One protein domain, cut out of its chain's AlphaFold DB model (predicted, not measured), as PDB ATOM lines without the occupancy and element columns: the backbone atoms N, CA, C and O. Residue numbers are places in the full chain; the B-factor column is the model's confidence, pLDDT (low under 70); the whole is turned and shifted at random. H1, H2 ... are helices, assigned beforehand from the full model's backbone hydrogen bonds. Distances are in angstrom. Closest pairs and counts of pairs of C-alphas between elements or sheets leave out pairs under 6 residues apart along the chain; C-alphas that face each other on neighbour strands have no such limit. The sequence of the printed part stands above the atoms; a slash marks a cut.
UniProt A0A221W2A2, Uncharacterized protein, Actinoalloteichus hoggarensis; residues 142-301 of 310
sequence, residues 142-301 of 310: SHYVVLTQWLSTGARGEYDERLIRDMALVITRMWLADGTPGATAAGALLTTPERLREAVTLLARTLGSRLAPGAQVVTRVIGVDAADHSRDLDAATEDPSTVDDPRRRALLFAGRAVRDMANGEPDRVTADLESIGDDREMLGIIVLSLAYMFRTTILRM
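This is residues 142 to 301 of the 310 residues of an uncharacterized protein of Actinoalloteichus hoggarensis (UniProt A0A221W2A2). The longest helix, H8, runs through the middle of a globule of crossed helices, with H4 beside it, H6 crossing it on one side and the helical hairpin of H2 and H3 on the other. H1 packs on H2 and H4 at one end, H7 folds back along H6, and at the opposite end a long loop leads to the short H5, with residues 222 to 231 sticking out. The printed part has 160 residues with eight named helices, H1 to H8 in order, and no named strand: all helix. It is compact, with a radius of gyration of the C-alphas of 14.9 A and spans of 43 by 34 by 33 A.

H1, residues 142 to 155, begins at C-alpha 142 (273.271, 244.863, 186.670). H2 is residues 161 to 173, H3 180 to 189, H4 193 to 208, 21.9 A long, and H5 230 to 238. H6, residues 246 to 262, is 24.3 A long; H7 is residues 266 to 276. H8, residues 280 to 299, is 28.4 A long and ends at C-alpha 299 (261.647, 246.345, 194.436).

H8 is the hub. It touches H4 at a shallow tilt of 27 degrees, the same way, closest at the C-alphas of Val 200 and Val 287, 5.3 A. It touches H6 at a steep 56 degrees, C-alphas 250 and 286 being closest at 5.2 A. H1 touches H2, closest at C-alphas 148 and 168, 5.5 A. H2 and H3 form a hairpin, as do H6 and H7. H5 only just touches H6, with 3 pairs of C-alphas within 8 A. In all eight helices every O i to N i+4 pair is within hydrogen-bond range.

The farthest C-alphas, Glu 161 and Asp 228, are 44.8 A apart. The printed part has no cut. The link H4 to H5, 21 residues, is long. The mean pLDDT of the printed part is 79.7; residues 154 to 157, 214, 216 to 237 and 296 to 301 are under 70.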
ATOM      1  N   SER A 142     273.118 245.779 185.526       74.44
ATOM      2  CA  SER A 142     273.271 244.863 186.670       74.44
ATOM      3  C   SER A 142     271.975 244.181 187.078       74.44
ATOM      4  O   SER A 142     271.999 243.008 187.443       74.44
ATOM      5  N   HIS A 143     270.830 244.845 186.943       76.38
ATOM      6  CA  HIS A 143     269.539 244.229 187.205       76.38
ATOM      7  C   HIS A 143     269.293 243.027 186.294       76.38
ATOM      8  O   HIS A 143     268.862 241.982 186.769       76.38
ATOM      9  N   TYR A 144     269.609 243.142 185.002       77.69
ATOM     10  CA  TYR A 144     269.493 242.024 184.069       77.69
ATOM     11  C   TYR A 144     270.406 240.861 184.484       77.69
ATOM     12  O   TYR A 144     270.003 239.699 184.428       77.69
ATOM     13  N   VAL A 145     271.617 241.150 184.966       76.31
ATOM     14  CA  VAL A 145     272.545 240.115 185.448       76.31
ATOM     15  C   VAL A 145     272.060 239.460 186.740       76.31
ATOM     16  O   VAL A 145     272.048 238.235 186.831       76.31
ATOM     17  N   VAL A 146     271.584 240.233 187.715       78.12
ATOM     18  CA  VAL A 146     270.988 239.691 188.945       78.12
ATOM     19  C   VAL A 146     269.769 238.828 188.611       78.12
ATOM     20  O   VAL A 146     269.648 237.708 189.106       78.12
ATOM     21  N   LEU A 147     268.901 239.302 187.713       82.25
ATOM     22  CA  LEU A 147     267.727 238.569 187.236       82.25
ATOM     23  C   LEU A 147     268.112 237.254 186.558       82.25
ATOM     24  O   LEU A 147     267.599 236.200 186.931       82.25
ATOM     25  N   THR A 148     269.029 237.295 185.589       83.00
ATOM     26  CA  THR A 148     269.503 236.083 184.902       83.00
ATOM     27  C   THR A 148     270.145 235.108 185.879       83.00
ATOM     28  O   THR A 148     269.862 233.919 185.801       83.00
ATOM     29  N   GLN A 149     270.943 235.572 186.844       81.25
ATOM     30  CA  GLN A 149     271.506 234.705 187.883       81.25
ATOM     31  C   GLN A 149     270.421 234.056 188.743       81.25
ATOM     32  O   GLN A 149     270.503 232.861 189.032       81.25
ATOM     33  N   TRP A 150     269.398 234.810 189.145       85.38
ATOM     34  CA  TRP A 150     268.297 234.277 189.946       85.38
ATOM     35  C   TRP A 150     267.502 233.225 189.184       85.38
ATOM     36  O   TRP A 150     267.280 232.139 189.719       85.38
ATOM     37  N   LEU A 151     267.141 233.517 187.936       88.00
ATOM     38  CA  LEU A 151     266.433 232.588 187.058       88.00
ATOM     39  C   LEU A 151     267.277 231.328 186.786       88.00
ATOM     40  O   LEU A 151     266.782 230.217 186.945       88.00
ATOM     41  N   SER A 152     268.571 231.479 186.490       84.06
ATOM     42  CA  SER A 152     269.505 230.353 186.311       84.06
ATOM     43  C   SER A 152     269.637 229.489 187.566       84.06
ATOM     44  O   SER A 152     269.683 228.261 187.484       84.06
ATOM     45  N   THR A 153     269.688 230.116 188.742       76.69
ATOM     46  CA  THR A 153     269.827 229.400 190.019       76.69
ATOM     47  C   THR A 153     268.541 228.665 190.386       76.69
ATOM     48  O   THR A 153     268.609 227.536 190.869       76.69
ATOM     49  N   GLY A 154     267.377 229.273 190.125       68.19
ATOM     50  CA  GLY A 154     266.072 228.633 190.306       68.19
ATOM     51  C   GLY A 154     265.858 227.433 189.376       68.19
ATOM     52  O   GLY A 154     265.178 226.483 189.749       68.19
ATOM     53  N   ALA A 155     266.487 227.449 188.198       65.88
ATOM     54  CA  ALA A 155     266.373 226.432 187.155       65.88
ATOM     55  C   ALA A 155     267.299 225.209 187.296       65.88
ATOM     56  O   ALA A 155     266.975 224.164 186.743       65.88
ATOM     57  N   ARG A 156     268.476 225.343 187.933       67.75
ATOM     58  CA  ARG A 156     269.544 224.311 188.018       67.75
ATOM     59  C   ARG A 156     269.719 223.439 186.753       67.75
ATOM     60  O   ARG A 156     269.844 222.224 186.844       67.75
ATOM     61  N   GLY A 157     269.784 224.063 185.577       66.38
ATOM     62  CA  GLY A 157     270.093 223.375 184.313       66.38
ATOM     63  C   GLY A 157     268.915 222.687 183.614       66.38
ATOM     64  O   GLY A 157     269.135 222.035 182.601       66.38
ATOM     65  N   GLU A 158     267.683 222.844 184.105       80.88
ATOM     66  CA  GLU A 158     266.483 222.280 183.464       80.88
ATOM     67  C   GLU A 158     265.987 223.086 182.252       80.88
ATOM     68  O   GLU A 158     265.230 222.567 181.438       80.88
ATOM     69  N   TYR A 159     266.426 224.338 182.109       84.62
ATOM     70  CA  TYR A 159     265.995 225.235 181.035       84.62
ATOM     71  C   TYR A 159     267.177 225.724 180.206       84.62
ATOM     72  O   TYR A 159     268.281 225.918 180.721       84.62
ATOM     73  N   ASP A 160     266.926 225.974 178.921       87.56
ATOM     74  CA  ASP A 160     267.929 226.550 178.035       87.56
ATOM     75  C   ASP A 160     268.291 227.999 178.427       87.56
ATOM     76  O   ASP A 160     267.481 228.764 178.964       87.56
ATOM     77  N   GLU A 161     269.530 228.406 178.131       85.31
ATOM     78  CA  GLU A 161     270.000 229.770 178.420       85.31
ATOM     79  C   GLU A 161     269.176 230.844 177.702       85.31
ATOM     80  O   GLU A 161     269.110 231.991 178.153       85.31
ATOM     81  N   ARG A 162     268.557 230.497 176.571       87.31
ATOM     82  CA  ARG A 162     267.762 231.439 175.792       87.31
ATOM     83  C   ARG A 162     266.503 231.835 176.563       87.31
ATOM     84  O   ARG A 162     266.208 233.023 176.584       87.31
ATOM     85  N   LEU A 163     265.832 230.909 177.251       90.69
ATOM     86  CA  LEU A 163     264.621 231.166 178.035       90.69
ATOM     87  C   LEU A 163     264.939 232.098 179.183       90.69
ATOM     88  O   LEU A 163     264.248 233.085 179.393       90.69
ATOM     89  N   ILE A 164     266.021 231.803 179.899       89.94
ATOM     90  CA  ILE A 164     266.470 232.612 181.028       89.94
ATOM     91  C   ILE A 164     266.751 234.045 180.568       89.94
ATOM     92  O   ILE A 164     266.308 235.001 181.209       89.94
ATOM     93  N   ARG A 165     267.443 234.206 179.434       86.50
ATOM     94  CA  ARG A 165     267.730 235.523 178.853       86.50
ATOM     95  C   ARG A 165     266.474 236.245 178.369       86.50
ATOM     96  O   ARG A 165     266.374 237.451 178.592       86.50
ATOM     97  N   ASP A 166     265.548 235.533 177.727       88.44
ATOM     98  CA  ASP A 166     264.265 236.070 177.259       88.44
ATOM     99  C   ASP A 166     263.423 236.541 178.456       88.44
ATOM    100  O   ASP A 166     262.936 237.670 178.472       88.44
ATOM    101  N   MET A 167     263.340 235.734 179.515       90.38
ATOM    102  CA  MET A 167     262.581 236.063 180.720       90.38
ATOM    103  C   MET A 167     263.191 237.208 181.519       90.38
ATOM    104  O   MET A 167     262.463 238.104 181.944       90.38
ATOM    105  N   ALA A 168     264.515 237.241 181.684       87.12
ATOM    106  CA  ALA A 168     265.181 238.382 182.308       87.12
ATOM    107  C   ALA A 168     264.879 239.685 181.551       87.12
ATOM    108  O   ALA A 168     264.679 240.731 182.171       87.12
ATOM    109  N   LEU A 169     264.779 239.619 180.219       81.12
ATOM    110  CA  LEU A 169     264.440 240.767 179.388       81.12
ATOM    111  C   LEU A 169     262.984 241.200 179.577       81.12
ATOM    112  O   LEU A 169     262.737 242.382 179.812       81.12
ATOM    113  N   VAL A 170     262.037 240.255 179.530       85.44
ATOM    114  CA  VAL A 170     260.609 240.511 179.781       85.44
ATOM    115  C   VAL A 170     260.421 241.176 181.145       85.44
ATOM    116  O   VAL A 170     259.814 242.240 181.226       85.44
ATOM    117  N   ILE A 171     261.006 240.625 182.213       86.56
ATOM    118  CA  ILE A 171     260.894 241.181 183.573       86.56
ATOM    119  C   ILE A 171     261.525 242.576 183.656       86.56
ATOM    120  O   ILE A 171     260.926 243.487 184.225       86.56
ATOM    121  N   THR A 172     262.697 242.778 183.044       79.88
ATOM    122  CA  THR A 172     263.337 244.103 182.992       79.88
ATOM    123  C   THR A 172     262.447 245.118 182.263       79.88
ATOM    124  O   THR A 172     262.376 246.281 182.658       79.88
ATOM    125  N   ARG A 173     261.718 244.695 181.217       76.38
ATOM    126  CA  ARG A 173     260.745 245.533 180.494       76.38
ATOM    127  C   ARG A 173     259.466 245.797 181.276       76.38
ATOM    128  O   ARG A 173     258.897 246.874 181.122       76.38
ATOM    129  N   MET A 174     259.050 244.890 182.156       79.81
ATOM    130  CA  MET A 174     257.913 245.123 183.056       79.81
ATOM    131  C   MET A 174     258.139 246.310 184.014       79.81
ATOM    132  O   MET A 174     257.199 246.757 184.676       79.81
ATOM    133  N   TRP A 175     259.365 246.840 184.100       76.19
ATOM    134  CA  TRP A 175     259.690 248.070 184.832       76.19
ATOM    135  C   TRP A 175     259.395 249.366 184.075       76.19
ATOM    136  O   TRP A 175     259.576 250.442 184.640       76.19
ATOM    137  N   LEU A 176     258.967 249.301 182.814       70.19
ATOM    138  CA  LEU A 176     258.633 250.483 182.024       70.19
ATOM    139  C   LEU A 176     257.155 250.837 182.127       70.19
ATOM    140  O   LEU A 176     256.310 249.984 181.869       70.19
ATOM    141  N   ALA A 177     256.875 252.113 182.404       72.38
ATOM    142  CA  ALA A 177     255.533 252.691 182.384       72.38
ATOM    143  C   ALA A 177     254.501 251.802 183.117       72.38
ATOM    144  O   ALA A 177     254.650 251.525 184.310       72.38
ATOM    145  N   ASP A 178     253.482 251.341 182.402       74.88
ATOM    146  CA  ASP A 178     252.394 250.477 182.865       74.88
ATOM    147  C   ASP A 178     252.670 248.970 182.681       74.88
ATOM    148  O   ASP A 178     251.830 248.139 183.012       74.88
ATOM    149  N   GLY A 179     253.856 248.595 182.191       75.50
ATOM    150  CA  GLY A 179     254.225 247.216 181.872       75.50
ATOM    151  C   GLY A 179     253.950 246.808 180.421       75.50
ATOM    152  O   GLY A 179     254.376 245.722 180.027       75.50
ATOM    153  N   THR A 180     253.339 247.672 179.600       79.00
ATOM    154  CA  THR A 180     253.081 247.406 178.172       79.00
ATOM    155  C   THR A 180     254.334 246.943 177.417       79.00
ATOM    156  O   THR A 180     254.259 245.926 176.728       79.00
ATOM    157  N   PRO A 181     255.526 247.554 177.593       76.56
ATOM    158  CA  PRO A 181     256.730 247.082 176.903       76.56
ATOM    159  C   PRO A 181     257.150 245.655 177.279       76.56
ATOM    160  O   PRO A 181     257.772 244.959 176.477       76.56
ATOM    161  N   GLY A 182     256.839 245.208 178.501       79.81
ATOM    162  CA  GLY A 182     257.082 243.830 178.926       79.81
ATOM    163  C   GLY A 182     256.088 242.856 178.306       79.81
ATOM    164  O   GLY A 182     256.498 241.786 177.861       79.81
ATOM    165  N   ALA A 183     254.820 243.259 178.185       82.62
ATOM    166  CA  ALA A 183     253.799 242.503 177.464       82.62
ATOM    167  C   ALA A 183     254.153 242.317 175.981       82.62
ATOM    168  O   ALA A 183     254.138 241.188 175.488       82.62
ATOM    169  N   THR A 184     254.569 243.388 175.299       81.12
ATOM    170  CA  THR A 184     255.032 243.329 173.903       81.12
ATOM    171  C   THR A 184     256.233 242.394 173.750       81.12
ATOM    172  O   THR A 184     256.238 241.527 172.876       81.12
ATOM    173  N   ALA A 185     257.231 242.502 174.635       79.62
ATOM    174  CA  ALA A 185     258.393 241.614 174.612       79.62
ATOM    175  C   ALA A 185     258.004 240.141 174.828       79.62
ATOM    176  O   ALA A 185     258.505 239.266 174.123       79.62
ATOM    177  N   ALA A 186     257.092 239.858 175.762       85.44
ATOM    178  CA  ALA A 186     256.616 238.500 176.010       85.44
ATOM    179  C   ALA A 186     255.907 237.916 174.783       85.44
ATOM    180  O   ALA A 186     256.223 236.797 174.386       85.44
ATOM    181  N   GLY A 187     255.018 238.680 174.138       83.12
ATOM    182  CA  GLY A 187     254.294 238.230 172.942       83.12
ATOM    183  C   GLY A 187     255.213 237.841 171.781       83.12
ATOM    184  O   GLY A 187     254.888 236.947 170.999       83.12
ATOM    185  N   ALA A 188     256.386 238.463 171.705       79.94
ATOM    186  CA  ALA A 188     257.298 238.286 170.590       79.94
ATOM    187  C   ALA A 188     258.481 237.335 170.875       79.94
ATOM    188  O   ALA A 188     259.072 236.790 169.939       79.94
ATOM    189  N   LEU A 189     258.809 237.093 172.150       83.81
ATOM    190  CA  LEU A 189     259.834 236.128 172.578       83.81
ATOM    191  C   LEU A 189     259.244 234.763 172.947       83.81
ATOM    192  O   LEU A 189     259.891 233.736 172.739       83.81
ATOM    193  N   LEU A 190     258.022 234.742 173.481       89.62
ATOM    194  CA  LEU A 190     257.334 233.544 173.962       89.62
ATOM    195  C   LEU A 190     256.237 233.152 172.965       89.62
ATOM    196  O   LEU A 190     255.038 233.259 173.216       89.62
ATOM    197  N   THR A 191     256.669 232.750 171.771       86.69
ATOM    198  CA  THR A 191     255.785 232.631 170.603       86.69
ATOM    199  C   THR A 191     254.948 231.352 170.560       86.69
ATOM    200  O   THR A 191     254.020 231.282 169.753       86.69
ATOM    201  N   THR A 192     255.225 230.359 171.412       92.88
ATOM    202  CA  THR A 192     254.495 229.078 171.449       92.88
ATOM    203  C   THR A 192     253.904 228.794 172.835       92.88
ATOM    204  O   THR A 192     254.446 229.283 173.833       92.88
ATOM    205  N   PRO A 193     252.815 228.001 172.930       94.75
ATOM    206  CA  PRO A 193     252.277 227.540 174.210       94.75
ATOM    207  C   PRO A 193     253.330 226.848 175.078       94.75
ATOM    208  O   PRO A 193     253.423 227.133 176.266       94.75
ATOM    209  N   GLU A 194     254.187 226.012 174.490       94.31
ATOM    210  CA  GLU A 194     255.270 225.319 175.199       94.31
ATOM    211  C   GLU A 194     256.220 226.328 175.836       94.31
ATOM    212  O   GLU A 194     256.531 226.224 177.020       94.31
ATOM    213  N   ARG A 195     256.614 227.362 175.081       94.38
ATOM    214  CA  ARG A 195     257.521 228.393 175.579       94.38
ATOM    215  C   ARG A 195     256.897 229.222 176.698       94.38
ATOM    216  O   ARG A 195     257.593 229.618 177.631       94.38
ATOM    217  N   LEU A 196     255.590 229.461 176.622       95.75
ATOM    218  CA  LEU A 196     254.839 230.106 177.694       95.75
ATOM    219  C   LEU A 196     254.761 229.212 178.938       95.75
ATOM    220  O   LEU A 196     255.017 229.703 180.033       95.75
ATOM    221  N   ARG A 197     254.488 227.908 178.798       95.75
ATOM    222  CA  ARG A 197     254.478 226.956 179.925       95.75
ATOM    223  C   ARG A 197     255.847 226.877 180.601       95.75
ATOM    224  O   ARG A 197     255.927 226.993 181.820       95.75
ATOM    225  N   GLU A 198     256.927 226.770 179.827       94.44
ATOM    226  CA  GLU A 198     258.298 226.808 180.353       94.44
ATOM    227  C   GLU A 198     258.569 228.098 181.141       94.44
ATOM    228  O   GLU A 198     259.122 228.051 182.242       94.44
ATOM    229  N   ALA A 199     258.143 229.250 180.608       94.81
ATOM    230  CA  ALA A 199     258.267 230.539 181.280       94.81
ATOM    231  C   ALA A 199     257.475 230.593 182.597       94.81
ATOM    232  O   ALA A 199     258.013 231.062 183.603       94.81
ATOM    233  N   VAL A 200     256.230 230.094 182.617       95.19
ATOM    234  CA  VAL A 200     255.422 230.007 183.844       95.19
ATOM    235  C   VAL A 200     256.143 229.169 184.892       95.19
ATOM    236  O   VAL A 200     256.350 229.644 186.007       95.19
ATOM    237  N   THR A 201     256.576 227.962 184.535       93.75
ATOM    238  CA  THR A 201     257.229 227.040 185.471       93.75
ATOM    239  C   THR A 201     258.541 227.617 186.008       93.75
ATOM    240  O   THR A 201     258.773 227.579 187.219       93.75
ATOM    241  N   LEU A 202     259.363 228.234 185.150       93.69
ATOM    242  CA  LEU A 202     260.604 228.904 185.552       93.69
ATOM    243  C   LEU A 202     260.345 230.034 186.560       93.69
ATOM    244  O   LEU A 202     261.004 230.108 187.605       93.69
ATOM    245  N   LEU A 203     259.393 230.923 186.260       92.38
ATOM    246  CA  LEU A 203     259.055 232.047 187.132       92.38
ATOM    247  C   LEU A 203     258.455 231.570 188.455       92.38
ATOM    248  O   LEU A 203     258.894 232.017 189.516       92.38
ATOM    249  N   ALA A 204     257.489 230.653 188.395       91.38
ATOM    250  CA  ALA A 204     256.817 230.095 189.560       91.38
ATOM    251  C   ALA A 204     257.810 229.397 190.490       91.38
ATOM    252  O   ALA A 204     257.795 229.646 191.693       91.38
ATOM    253  N   ARG A 205     258.737 228.602 189.942       90.69
ATOM    254  CA  ARG A 205     259.791 227.955 190.729       90.69
ATOM    255  C   ARG A 205     260.723 228.970 191.371       90.69
ATOM    256  O   ARG A 205     261.028 228.869 192.558       90.69
ATOM    257  N   THR A 206     261.173 229.959 190.602       89.50
ATOM    258  CA  THR A 206     262.106 230.968 191.116       89.50
ATOM    259  C   THR A 206     261.460 231.781 192.241       89.50
ATOM    260  O   THR A 206     262.085 231.963 193.285       89.50
ATOM    261  N   LEU A 207     260.203 232.205 192.080       86.50
ATOM    262  CA  LEU A 207     259.432 232.902 193.116       86.50
ATOM    263  C   LEU A 207     259.130 232.001 194.322       86.50
ATOM    264  O   LEU A 207     259.371 232.404 195.457       86.50
ATOM    265  N   GLY A 208     258.662 230.775 194.083       85.50
ATOM    266  CA  GLY A 208     258.311 229.809 195.125       85.50
ATOM    267  C   GLY A 208     259.506 229.421 195.995       85.50
ATOM    268  O   GLY A 208     259.380 229.363 197.211       85.50
ATOM    269  N   SER A 209     260.703 229.290 195.407       84.75
ATOM    270  CA  SER A 209     261.948 229.005 196.145       84.75
ATOM    271  C   SER A 209     262.333 230.071 197.180       84.75
ATOM    272  O   SER A 209     263.201 229.837 198.020       84.75
ATOM    273  N   ARG A 210     261.725 231.261 197.104       80.81
ATOM    274  CA  ARG A 210     261.951 232.380 198.028       80.81
ATOM    275  C   ARG A 210     260.907 232.453 199.139       80.81
ATOM    276  O   ARG A 210     261.019 233.316 200.005       80.81
ATOM    277  N   LEU A 211     259.907 231.577 199.117       77.81
ATOM    278  CA  LEU A 211     258.862 231.499 200.125       77.81
ATOM    279  C   LEU A 211     259.109 230.309 201.055       77.81
ATOM    280  O   LEU A 211     259.661 229.287 200.657       77.81
ATOM    281  N   ALA A 212     258.685 230.446 202.311       76.75
ATOM    282  CA  ALA A 212     258.616 229.303 203.211       76.75
ATOM    283  C   ALA A 212     257.481 228.358 202.764       76.75
ATOM    284  O   ALA A 212     256.450 228.846 202.289       76.75
ATOM    285  N   PRO A 213     257.618 227.035 202.957       75.62
ATOM    286  CA  PRO A 213     256.507 226.110 202.756       75.62
ATOM    287  C   PRO A 213     255.269 226.557 203.546       75.62
ATOM    288  O   PRO A 213     255.379 226.964 204.705       75.62
ATOM    289  N   GLY A 214     254.095 226.515 202.916       68.25
ATOM    290  CA  GLY A 214     252.839 226.993 203.506       68.25
ATOM    291  C   GLY A 214     252.658 228.517 203.538       68.25
ATOM    292  O   GLY A 214     251.669 228.995 204.094       68.25
ATOM    293  N   ALA A 215     253.571 229.301 202.948       70.62
ATOM    294  CA  ALA A 215     253.379 230.741 202.807       70.62
ATOM    295  C   ALA A 215     252.146 231.056 201.944       70.62
ATOM    296  O   ALA A 215     251.937 230.476 200.877       70.62
ATOM    297  N   GLN A 216     251.348 232.028 202.385       65.50
ATOM    298  CA  GLN A 216     250.232 232.528 201.591       65.50
ATOM    299  C   GLN A 216     250.751 233.382 200.430       65.50
ATOM    300  O   GLN A 216     251.447 234.380 200.637       65.50
ATOM    301  N   VAL A 217     250.372 233.015 199.205       63.75
ATOM    302  CA  VAL A 217     250.605 233.827 198.009       63.75
ATOM    303  C   VAL A 217     249.348 234.642 197.743       63.75
ATOM    304  O   VAL A 217     248.325 234.100 197.338       63.75
ATOM    305  N   VAL A 218     249.415 235.949 197.984       62.56
ATOM    306  CA  VAL A 218     248.283 236.852 197.752       62.56
ATOM    307  C   VAL A 218     248.468 237.557 196.411       62.56
ATOM    308  O   VAL A 218     249.287 238.471 196.294       62.56
ATOM    309  N   THR A 219     247.685 237.171 195.405       55.78
ATOM    310  CA  THR A 219     247.541 237.924 194.153       55.78
ATOM    311  C   THR A 219     246.364 238.892 194.295       55.78
ATOM    312  O   THR A 219     245.226 238.490 194.518       55.78
ATOM    313  N   ARG A 220     246.629 240.206 194.234       52.25
ATOM    314  CA  ARG A 220     245.581 241.240 194.310       52.25
ATOM    315  C   ARG A 220     245.316 241.822 192.930       52.25
ATOM    316  O   ARG A 220     246.246 242.293 192.279       52.25
ATOM    317  N   VAL A 221     244.049 241.851 192.527       51.50
ATOM    318  CA  VAL A 221     243.597 242.654 191.385       51.50
ATOM    319  C   VAL A 221     243.457 244.097 191.869       51.50
ATOM    320  O   VAL A 221     242.644 244.382 192.746       51.50
ATOM    321  N   ILE A 222     244.267 245.015 191.342       45.78
ATOM    322  CA  ILE A 222     244.119 246.443 191.643       45.78
ATOM    323  C   ILE A 222     242.861 246.943 190.919       45.78
ATOM    324  O   ILE A 222     242.776 246.819 189.701       45.78
ATOM    325  N   GLY A 223     241.895 247.495 191.663       43.09
ATOM    326  CA  GLY A 223     240.665 248.077 191.106       43.09
ATOM    327  C   GLY A 223     239.378 247.271 191.316       43.09
ATOM    328  O   GLY A 223     238.353 247.643 190.757       43.09
ATOM    329  N   VAL A 224     239.404 246.199 192.116       46.12
ATOM    330  CA  VAL A 224     238.191 245.485 192.547       46.12
ATOM    331  C   VAL A 224     237.935 245.812 194.016       46.12
ATOM    332  O   VAL A 224     238.815 245.596 194.851       46.12
ATOM    333  N   ASP A 225     236.754 246.352 194.331       44.06
ATOM    334  CA  ASP A 225     236.341 246.612 195.711       44.06
ATOM    335  C   ASP A 225     236.377 245.305 196.511       44.06
ATOM    336  O   ASP A 225     235.700 244.328 196.190       44.06
ATOM    337  N   ALA A 226     237.188 245.283 197.568       46.62
ATOM    338  CA  ALA A 226     237.471 244.100 198.385       46.62
ATOM    339  C   ALA A 226     236.271 243.612 199.227       46.62
ATOM    340  O   ALA A 226     236.441 242.762 200.100       46.62
ATOM    341  N   ALA A 227     235.079 244.173 199.020       42.53
ATOM    342  CA  ALA A 227     234.029 244.172 200.025       42.53
ATOM    343  C   ALA A 227     233.113 242.940 200.035       42.53
ATOM    344  O   ALA A 227     232.473 242.752 201.061       42.53
ATOM    345  N   ASP A 228     233.049 242.087 198.997       43.25
ATOM    346  CA  ASP A 228     231.857 241.221 198.897       43.25
ATOM    347  C   ASP A 228     232.022 239.702 198.682       43.25
ATOM    348  O   ASP A 228     231.011 239.009 198.745       43.25
ATOM    349  N   HIS A 229     233.195 239.098 198.431       49.38
ATOM    350  CA  HIS A 229     233.232 237.694 197.925       49.38
ATOM    351  C   HIS A 229     234.238 236.743 198.620       49.38
ATOM    352  O   HIS A 229     234.950 236.002 197.950       49.38
ATOM    353  N   SER A 230     234.320 236.708 199.958       52.31
ATOM    354  CA  SER A 230     235.323 235.878 200.669       52.31
ATOM    355  C   SER A 230     235.227 234.361 200.407       52.31
ATOM    356  O   SER A 230     236.255 233.751 200.137       52.31
ATOM    357  N   ARG A 231     234.036 233.738 200.440       50.38
ATOM    358  CA  ARG A 231     233.917 232.274 200.232       50.38
ATOM    359  C   ARG A 231     234.123 231.853 198.778       50.38
ATOM    360  O   ARG A 231     234.727 230.816 198.527       50.38
ATOM    361  N   ASP A 232     233.660 232.670 197.837       54.41
ATOM    362  CA  ASP A 232     233.859 232.422 196.407       54.41
ATOM    363  C   ASP A 232     235.328 232.627 196.012       54.41
ATOM    364  O   ASP A 232     235.806 231.984 195.085       54.41
ATOM    365  N   LEU A 233     236.072 233.485 196.729       55.53
ATOM    366  CA  LEU A 233     237.522 233.611 196.571       55.53
ATOM    367  C   LEU A 233     238.276 232.370 197.062       55.53
ATOM    368  O   LEU A 233     239.198 231.944 196.372       55.53
ATOM    369  N   ASP A 234     237.900 231.785 198.201       57.44
ATOM    370  CA  ASP A 234     238.573 230.590 198.730       57.44
ATOM    371  C   ASP A 234     238.376 229.384 197.792       57.44
ATOM    372  O   ASP A 234     239.355 228.756 197.388       57.44
ATOM    373  N   ALA A 235     237.140 229.140 197.335       59.53
ATOM    374  CA  ALA A 235     236.839 228.088 196.356       59.53
ATOM    375  C   ALA A 235     237.542 228.325 195.005       59.53
ATOM    376  O   ALA A 235     238.129 227.405 194.442       59.53
ATOM    377  N   ALA A 236     237.572 229.573 194.524       60.69
ATOM    378  CA  ALA A 236     238.305 229.953 193.314       60.69
ATOM    379  C   ALA A 236     239.835 229.820 193.450       60.69
ATOM    380  O   ALA A 236     240.541 229.713 192.448       60.69
ATOM    381  N   THR A 237     240.370 229.846 194.675       65.31
ATOM    382  CA  THR A 237     241.804 229.633 194.941       65.31
ATOM    383  C   THR A 237     242.163 228.145 194.923       65.31
ATOM    384  O   THR A 237     243.292 227.781 194.577       65.31
ATOM    385  N   GLU A 238     241.217 227.275 195.280       72.38
ATOM    386  CA  GLU A 238     241.362 225.820 195.179       72.38
ATOM    387  C   GLU A 238     241.168 225.334 193.740       72.38
ATOM    388  O   GLU A 238     242.005 224.572 193.247       72.38
ATOM    389  N   ASP A 239     240.147 225.843 193.045       81.06
ATOM    390  CA  ASP A 239     239.861 225.548 191.641       81.06
ATOM    391  C   ASP A 239     239.585 226.828 190.816       81.06
ATOM    392  O   ASP A 239     238.449 227.278 190.687       81.06
ATOM    393  N   PRO A 240     240.619 227.416 190.188       82.31
ATOM    394  CA  PRO A 240     240.500 228.551 189.284       82.31
ATOM    395  C   PRO A 240     239.613 228.281 188.069       82.31
ATOM    396  O   PRO A 240     239.117 229.238 187.471       82.31
ATOM    397  N   SER A 241     239.400 227.020 187.671       79.88
ATOM    398  CA  SER A 241     238.605 226.702 186.476       79.88
ATOM    399  C   SER A 241     237.139 227.122 186.617       79.88
ATOM    400  O   SER A 241     236.487 227.404 185.612       79.88
ATOM    401  N   THR A 242     236.653 227.277 187.853       81.94
ATOM    402  CA  THR A 242     235.287 227.722 188.159       81.94
ATOM    403  C   THR A 242     235.088 229.236 188.026       81.94
ATOM    404  O   THR A 242     233.992 229.731 188.276       81.94
ATOM    405  N   VAL A 243     236.133 230.003 187.694       82.75
ATOM    406  CA  VAL A 243     236.079 231.470 187.612       82.75
ATOM    407  C   VAL A 243     235.827 231.914 186.184       82.75
ATOM    408  O   VAL A 243     236.707 231.759 185.346       82.75
ATOM    409  N   ASP A 244     234.683 232.533 185.900       81.19
ATOM    410  CA  ASP A 244     234.317 232.957 184.538       81.19
ATOM    411  C   ASP A 244     235.234 234.043 183.951       81.19
ATOM    412  O   ASP A 244     235.528 234.014 182.757       81.19
ATOM    413  N   ASP A 245     235.722 234.981 184.773       82.69
ATOM    414  CA  ASP A 245     236.628 236.044 184.319       82.69
ATOM    415  C   ASP A 245     238.026 235.471 183.996       82.69
ATOM    416  O   ASP A 245     238.741 235.050 184.915       82.69
ATOM    417  N   PRO A 246     238.469 235.499 182.721       81.56
ATOM    418  CA  PRO A 246     239.738 234.908 182.302       81.56
ATOM    419  C   PRO A 246     240.958 235.588 182.934       81.56
ATOM    420  O   PRO A 246     241.958 234.922 183.206       81.56
ATOM    421  N   ARG A 247     240.890 236.894 183.233       80.44
ATOM    422  CA  ARG A 247     241.997 237.625 183.873       80.44
ATOM    423  C   ARG A 247     242.137 237.213 185.329       80.44
ATOM    424  O   ARG A 247     243.244 236.959 185.802       80.44
ATOM    425  N   ARG A 248     241.009 237.112 186.033       81.25
ATOM    426  CA  ARG A 248     240.974 236.635 187.419       81.25
ATOM    427  C   ARG A 248     241.411 235.175 187.505       81.25
ATOM    428  O   ARG A 248     242.227 234.846 188.361       81.25
ATOM    429  N   ARG A 249     240.940 234.330 186.585       86.56
ATOM    430  CA  ARG A 249     241.361 232.929 186.459       86.56
ATOM    431  C   ARG A 249     242.876 232.810 186.275       86.56
ATOM    432  O   ARG A 249     243.527 232.093 187.029       86.56
ATOM    433  N   ALA A 250     243.456 233.561 185.338       88.12
ATOM    434  CA  ALA A 250     244.900 233.574 185.103       88.12
ATOM    435  C   ALA A 250     245.704 234.030 186.337       88.12
ATOM    436  O   ALA A 250     246.733 233.441 186.665       88.12
ATOM    437  N   LEU A 251     245.230 235.041 187.074       84.38
ATOM    438  CA  LEU A 251     245.884 235.495 188.310       84.38
ATOM    439  C   LEU A 251     245.853 234.447 189.428       84.38
ATOM    440  O   LEU A 251     246.800 234.360 190.215       84.38
ATOM    441  N   LEU A 252     244.785 233.655 189.503       86.31
ATOM    442  CA  LEU A 252     244.671 232.551 190.452       86.31
ATOM    443  C   LEU A 252     245.609 231.401 190.069       86.31
ATOM    444  O   LEU A 252     246.350 230.929 190.929       86.31
ATOM    445  N   PHE A 253     245.681 231.034 188.782       91.38
ATOM    446  CA  PHE A 253     246.687 230.087 188.282       91.38
ATOM    447  C   PHE A 253     248.119 230.555 188.580       91.38
ATOM    448  O   PHE A 253     248.933 229.769 189.055       91.38
ATOM    449  N   ALA A 254     248.430 231.840 188.372       90.56
ATOM    450  CA  ALA A 254     249.742 232.403 188.694       90.56
ATOM    451  C   ALA A 254     250.073 232.283 190.193       90.56
ATOM    452  O   ALA A 254     251.142 231.795 190.563       90.56
ATOM    453  N   GLY A 255     249.152 232.699 191.070       87.00
ATOM    454  CA  GLY A 255     249.341 232.612 192.521       87.00
ATOM    455  C   GLY A 255     249.500 231.170 193.006       87.00
ATOM    456  O   GLY A 255     250.405 230.874 193.792       87.00
ATOM    457  N   ARG A 256     248.666 230.261 192.486       88.62
ATOM    458  CA  ARG A 256     248.717 228.831 192.796       88.62
ATOM    459  C   ARG A 256     250.018 228.189 192.330       88.62
ATOM    460  O   ARG A 256     250.644 227.499 193.124       88.62
ATOM    461  N   ALA A 257     250.493 228.496 191.124       91.25
ATOM    462  CA  ALA A 257     251.763 227.972 190.626       91.25
ATOM    463  C   ALA A 257     252.944 228.331 191.548       91.25
ATOM    464  O   ALA A 257     253.790 227.484 191.836       91.25
ATOM    465  N   VAL A 258     252.996 229.567 192.060       89.44
ATOM    466  CA  VAL A 258     254.033 229.995 193.019       89.44
ATOM    467  C   VAL A 258     253.908 229.242 194.345       89.44
ATOM    468  O   VAL A 258     254.919 228.792 194.886       89.44
ATOM    469  N   ARG A 259     252.685 229.102 194.870       87.44
ATOM    470  CA  ARG A 259     252.402 228.387 196.123       87.44
ATOM    471  C   ARG A 259     252.805 226.918 196.026       87.44
ATOM    472  O   ARG A 259     253.511 226.416 196.896       87.44
ATOM    473  N   ASP A 260     252.377 226.244 194.969       90.00
ATOM    474  CA  ASP A 260     252.613 224.817 194.775       90.00
ATOM    475  C   ASP A 260     254.116 224.559 194.565       90.00
ATOM    476  O   ASP A 260     254.679 223.645 195.166       90.00
ATOM    477  N   MET A 261     254.829 225.447 193.860       90.56
ATOM    478  CA  MET A 261     256.298 225.405 193.796       90.56
ATOM    479  C   MET A 261     256.973 225.627 195.157       90.56
ATOM    480  O   MET A 261     257.949 224.943 195.460       90.56
ATOM    481  N   ALA A 262     256.469 226.544 195.990       86.56
ATOM    482  CA  ALA A 262     256.984 226.753 197.350       86.56
ATOM    483  C   ALA A 262     256.782 225.519 198.252       86.56
ATOM    484  O   ALA A 262     257.590 225.258 199.142       86.56
ATOM    485  N   ASN A 263     255.731 224.738 197.991       87.81
ATOM    486  CA  ASN A 263     255.439 223.483 198.685       87.81
ATOM    487  C   ASN A 263     256.154 222.262 198.078       87.81
ATOM    488  O   ASN A 263     256.034 221.164 198.616       87.81
ATOM    489  N   GLY A 264     256.912 222.433 196.989       88.19
ATOM    490  CA  GLY A 264     257.594 221.330 196.314       88.19
ATOM    491  C   GLY A 264     256.655 220.423 195.514       88.19
ATOM    492  O   GLY A 264     256.920 219.230 195.402       88.19
ATOM    493  N   GLU A 265     255.581 220.977 194.950       91.50
ATOM    494  CA  GLU A 265     254.548 220.265 194.185       91.50
ATOM    495  C   GLU A 265     254.571 220.646 192.681       91.50
ATOM    496  O   GLU A 265     253.577 221.149 192.151       91.50
ATOM    497  N   PRO A 266     255.683 220.435 191.944       90.44
ATOM    498  CA  PRO A 266     255.787 220.835 190.536       90.44
ATOM    499  C   PRO A 266     254.799 220.094 189.623       90.44
ATOM    500  O   PRO A 266     254.342 220.670 188.639       90.44
ATOM    501  N   ASP A 267     254.418 218.860 189.966       93.06
ATOM    502  CA  ASP A 267     253.469 218.056 189.186       93.06
ATOM    503  C   ASP A 267     252.074 218.695 189.132       93.06
ATOM    504  O   ASP A 267     251.385 218.593 188.118       93.06
ATOM    505  N   ARG A 268     251.668 219.408 190.194       92.12
ATOM    506  CA  ARG A 268     250.403 220.159 190.213       92.12
ATOM    507  C   ARG A 268     250.435 221.339 189.254       92.12
ATOM    508  O   ARG A 268     249.467 221.565 188.538       92.12
ATOM    509  N   VAL A 269     251.569 222.036 189.181       92.75
ATOM    510  CA  VAL A 269     251.765 223.126 188.217       92.75
ATOM    511  C   VAL A 269     251.727 222.594 186.786       92.75
ATOM    512  O   VAL A 269     251.092 223.201 185.930       92.75
ATOM    513  N   THR A 270     252.353 221.446 186.522       93.75
ATOM    514  CA  THR A 270     252.288 220.797 185.205       93.75
ATOM    515  C   THR A 270     250.851 220.436 184.831       93.75
ATOM    516  O   THR A 270     250.401 220.824 183.756       93.75
ATOM    517  N   ALA A 271     250.105 219.784 185.727       93.75
ATOM    518  CA  ALA A 271     248.710 219.409 185.484       93.75
ATOM    519  C   ALA A 271     247.807 220.630 185.222       93.75
ATOM    520  O   ALA A 271     246.980 220.614 184.310       93.75
ATOM    521  N   ASP A 272     248.003 221.716 185.974       93.62
ATOM    522  CA  ASP A 272     247.313 222.988 185.749       93.62
ATOM    523  C   ASP A 272     247.584 223.544 184.347       93.62
ATOM    524  O   ASP A 272     246.654 223.900 183.621       93.62
ATOM    525  N   LEU A 273     248.855 223.595 183.943       94.88
ATOM    526  CA  LEU A 273     249.264 224.105 182.634       94.88
ATOM    527  C   LEU A 273     248.802 223.215 181.472       94.88
ATOM    528  O   LEU A 273     248.518 223.730 180.390       94.88
ATOM    529  N   GLU A 274     248.708 221.902 181.685       94.44
ATOM    530  CA  GLU A 274     248.116 220.958 180.732       94.44
ATOM    531  C   GLU A 274     246.604 221.172 180.598       94.44
ATOM    532  O   GLU A 274     246.088 221.159 179.481       94.44
ATOM    533  N   SER A 275     245.903 221.446 181.704       92.81
ATOM    534  CA  SER A 275     244.455 221.703 181.696       92.81
ATOM    535  C   SER A 275     244.067 222.969 180.923       92.81
ATOM    536  O   SER A 275     243.001 223.017 180.311       92.81
ATOM    537  N   ILE A 276     244.950 223.975 180.901       93.31
ATOM    538  CA  ILE A 276     244.783 225.206 180.113       93.31
ATOM    539  C   ILE A 276     244.923 224.918 178.606       93.31
ATOM    540  O   ILE A 276     244.380 225.650 177.776       93.31
ATOM    541  N   GLY A 277     245.615 223.841 178.228       92.00
ATOM    542  CA  GLY A 277     245.854 223.498 176.830       92.00
ATOM    543  C   GLY A 277     246.635 224.595 176.104       92.00
ATOM    544  O   GLY A 277     247.537 225.211 176.677       92.00
ATOM    545  N   ASP A 278     246.317 224.832 174.833       94.44
ATOM    546  CA  ASP A 278     247.039 225.773 173.960       94.44
ATOM    547  C   ASP A 278     246.484 227.208 173.998       94.44
ATOM    548  O   ASP A 278     246.718 227.996 173.076       94.44
ATOM    549  N   ASP A 279     245.760 227.571 175.061       93.88
ATOM    550  CA  ASP A 279     245.266 228.934 175.271       93.88
ATOM    551  C   ASP A 279     246.432 229.901 175.548       93.88
ATOM    552  O   ASP A 279     246.852 230.152 176.683       93.88
ATOM    553  N   ARG A 280     246.985 230.450 174.462       92.50
ATOM    554  CA  ARG A 280     248.110 231.391 174.494       92.50
ATOM    555  C   ARG A 280     247.783 232.682 175.234       92.50
ATOM    556  O   ARG A 280     248.696 233.280 175.796       92.50
ATOM    557  N   GLU A 281     246.528 233.124 175.215       90.75
ATOM    558  CA  GLU A 281     246.125 234.344 175.912       90.75
ATOM    559  C   GLU A 281     246.175 234.112 177.421       90.75
ATOM    560  O   GLU A 281     246.849 234.858 178.134       90.75
ATOM    561  N   MET A 282     245.567 233.023 177.899       93.06
ATOM    562  CA  MET A 282     245.600 232.656 179.314       93.06
ATOM    563  C   MET A 282     247.030 232.429 179.808       93.06
ATOM    564  O   MET A 282     247.441 233.030 180.805       93.06
ATOM    565  N   LEU A 283     247.821 231.629 179.087       95.44
ATOM    566  CA  LEU A 283     249.227 231.385 179.417       95.44
ATOM    567  C   LEU A 283     250.051 232.686 179.411       95.44
ATOM    568  O   LEU A 283     250.857 232.914 180.313       95.44
ATOM    569  N   GLY A 284     249.816 233.572 178.438       92.56
ATOM    570  CA  GLY A 284     250.451 234.887 178.361       92.56
ATOM    571  C   GLY A 284     250.139 235.767 179.571       92.56
ATOM    572  O   GLY A 284     251.053 236.334 180.174       92.56
ATOM    573  N   ILE A 285     248.870 235.836 179.987       91.62
ATOM    574  CA  ILE A 285     248.458 236.602 181.172       91.62
ATOM    575  C   ILE A 285     249.102 236.028 182.441       91.62
ATOM    576  O   ILE A 285     249.561 236.802 183.287       91.62
ATOM    577  N   ILE A 286     249.200 234.699 182.573       93.75
ATOM    578  CA  ILE A 286     249.882 234.051 183.707       93.75
ATOM    579  C   ILE A 286     251.359 234.462 183.744       93.75
ATOM    580  O   ILE A 286     251.837 234.925 184.783       93.75
ATOM    581  N   VAL A 287     252.078 234.362 182.618       94.50
ATOM    582  CA  VAL A 287     253.494 234.769 182.532       94.50
ATOM    583  C   VAL A 287     253.675 236.231 182.933       94.50
ATOM    584  O   VAL A 287     254.550 236.538 183.743       94.50
ATOM    585  N   LEU A 288     252.852 237.140 182.405       90.75
ATOM    586  CA  LEU A 288     252.961 238.570 182.706       90.75
ATOM    587  C   LEU A 288     252.644 238.885 184.167       90.75
ATOM    588  O   LEU A 288     253.325 239.707 184.783       90.75
ATOM    589  N   SER A 289     251.669 238.184 184.743       88.38
ATOM    590  CA  SER A 289     251.337 238.286 186.165       88.38
ATOM    591  C   SER A 289     252.525 237.873 187.035       88.38
ATOM    592  O   SER A 289     252.934 238.615 187.929       88.38
ATOM    593  N   LEU A 290     253.148 236.733 186.728       90.62
ATOM    594  CA  LEU A 290     254.331 236.245 187.437       90.62
ATOM    595  C   LEU A 290     255.546 237.162 187.244       90.62
ATOM    596  O   LEU A 290     256.259 237.451 188.206       90.62
ATOM    597  N   ALA A 291     255.767 237.679 186.034       89.12
ATOM    598  CA  ALA A 291     256.837 238.636 185.757       89.12
ATOM    599  C   ALA A 291     256.649 239.939 186.557       89.12
ATOM    600  O   ALA A 291     257.612 240.493 187.097       89.12
ATOM    601  N   TYR A 292     255.403 240.401 186.707       82.69
ATOM    602  CA  TYR A 292     255.069 241.548 187.550       82.69
ATOM    603  C   TYR A 292     255.283 241.264 189.050       82.69
ATOM    604  O   TYR A 292     255.809 242.105 189.786       82.69
ATOM    605  N   MET A 293     254.947 240.061 189.523       80.44
ATOM    606  CA  MET A 293     255.259 239.627 190.895       80.44
ATOM    607  C   MET A 293     256.774 239.584 191.148       80.44
ATOM    608  O   MET A 293     257.248 240.015 192.203       80.44
ATOM    609  N   PHE A 294     257.554 239.155 190.154       80.19
ATOM    610  CA  PHE A 294     259.017 239.193 190.194       80.19
ATOM    611  C   PHE A 294     259.549 240.621 190.341       80.19
ATOM    612  O   PHE A 294     260.375 240.891 191.216       80.19
ATOM    613  N   ARG A 295     259.006 241.555 189.544       70.88
ATOM    614  CA  ARG A 295     259.293 242.992 189.654       70.88
ATOM    615  C   ARG A 295     259.083 243.491 191.085       70.88
ATOM    616  O   ARG A 295     259.974 244.121 191.644       70.88
ATOM    617  N   THR A 296     257.909 243.250 191.663       65.25
ATOM    618  CA  THR A 296     257.545 243.819 192.974       65.25
ATOM    619  C   THR A 296     258.356 243.218 194.121       65.25
ATOM    620  O   THR A 296     258.704 243.929 195.061       65.25
ATOM    621  N   THR A 297     258.723 241.940 194.020       63.34
ATOM    622  CA  THR A 297     259.549 241.253 195.025       63.34
ATOM    623  C   THR A 297     260.981 241.793 195.055       63.34
ATOM    624  O   THR A 297     261.529 241.989 196.135       63.34
ATOM    625  N   ILE A 298     261.567 242.109 193.894       56.28
ATOM    626  CA  ILE A 298     262.887 242.760 193.814       56.28
ATOM    627  C   ILE A 298     262.835 244.197 194.328       56.28
ATOM    628  O   ILE A 298     263.723 244.608 195.067       56.28
ATOM    629  N   LEU A 299     261.791 244.957 193.984       46.78
ATOM    630  CA  LEU A 299     261.647 246.345 194.436       46.78
ATOM    631  C   LEU A 299     261.525 246.461 195.961       46.78
ATOM    632  O   LEU A 299     262.021 247.423 196.526       46.78
ATOM    633  N   ARG A 300     260.946 245.462 196.641       47.50
ATOM    634  CA  ARG A 300     260.930 245.394 198.115       47.50
ATOM    635  C   ARG A 300     262.300 245.103 198.745       47.50
ATOM    636  O   ARG A 300     262.414 245.140 199.963       47.50
ATOM    637  N   MET A 301     263.311 244.777 197.939       40.41
ATOM    638  CA  MET A 301     264.696 244.552 198.368       40.41
ATOM    639  C   MET A 301     265.659 245.654 197.897       40.41
ATOM    640  O   MET A 301     266.808 245.670 198.337       40.41
TER     641      MET A 301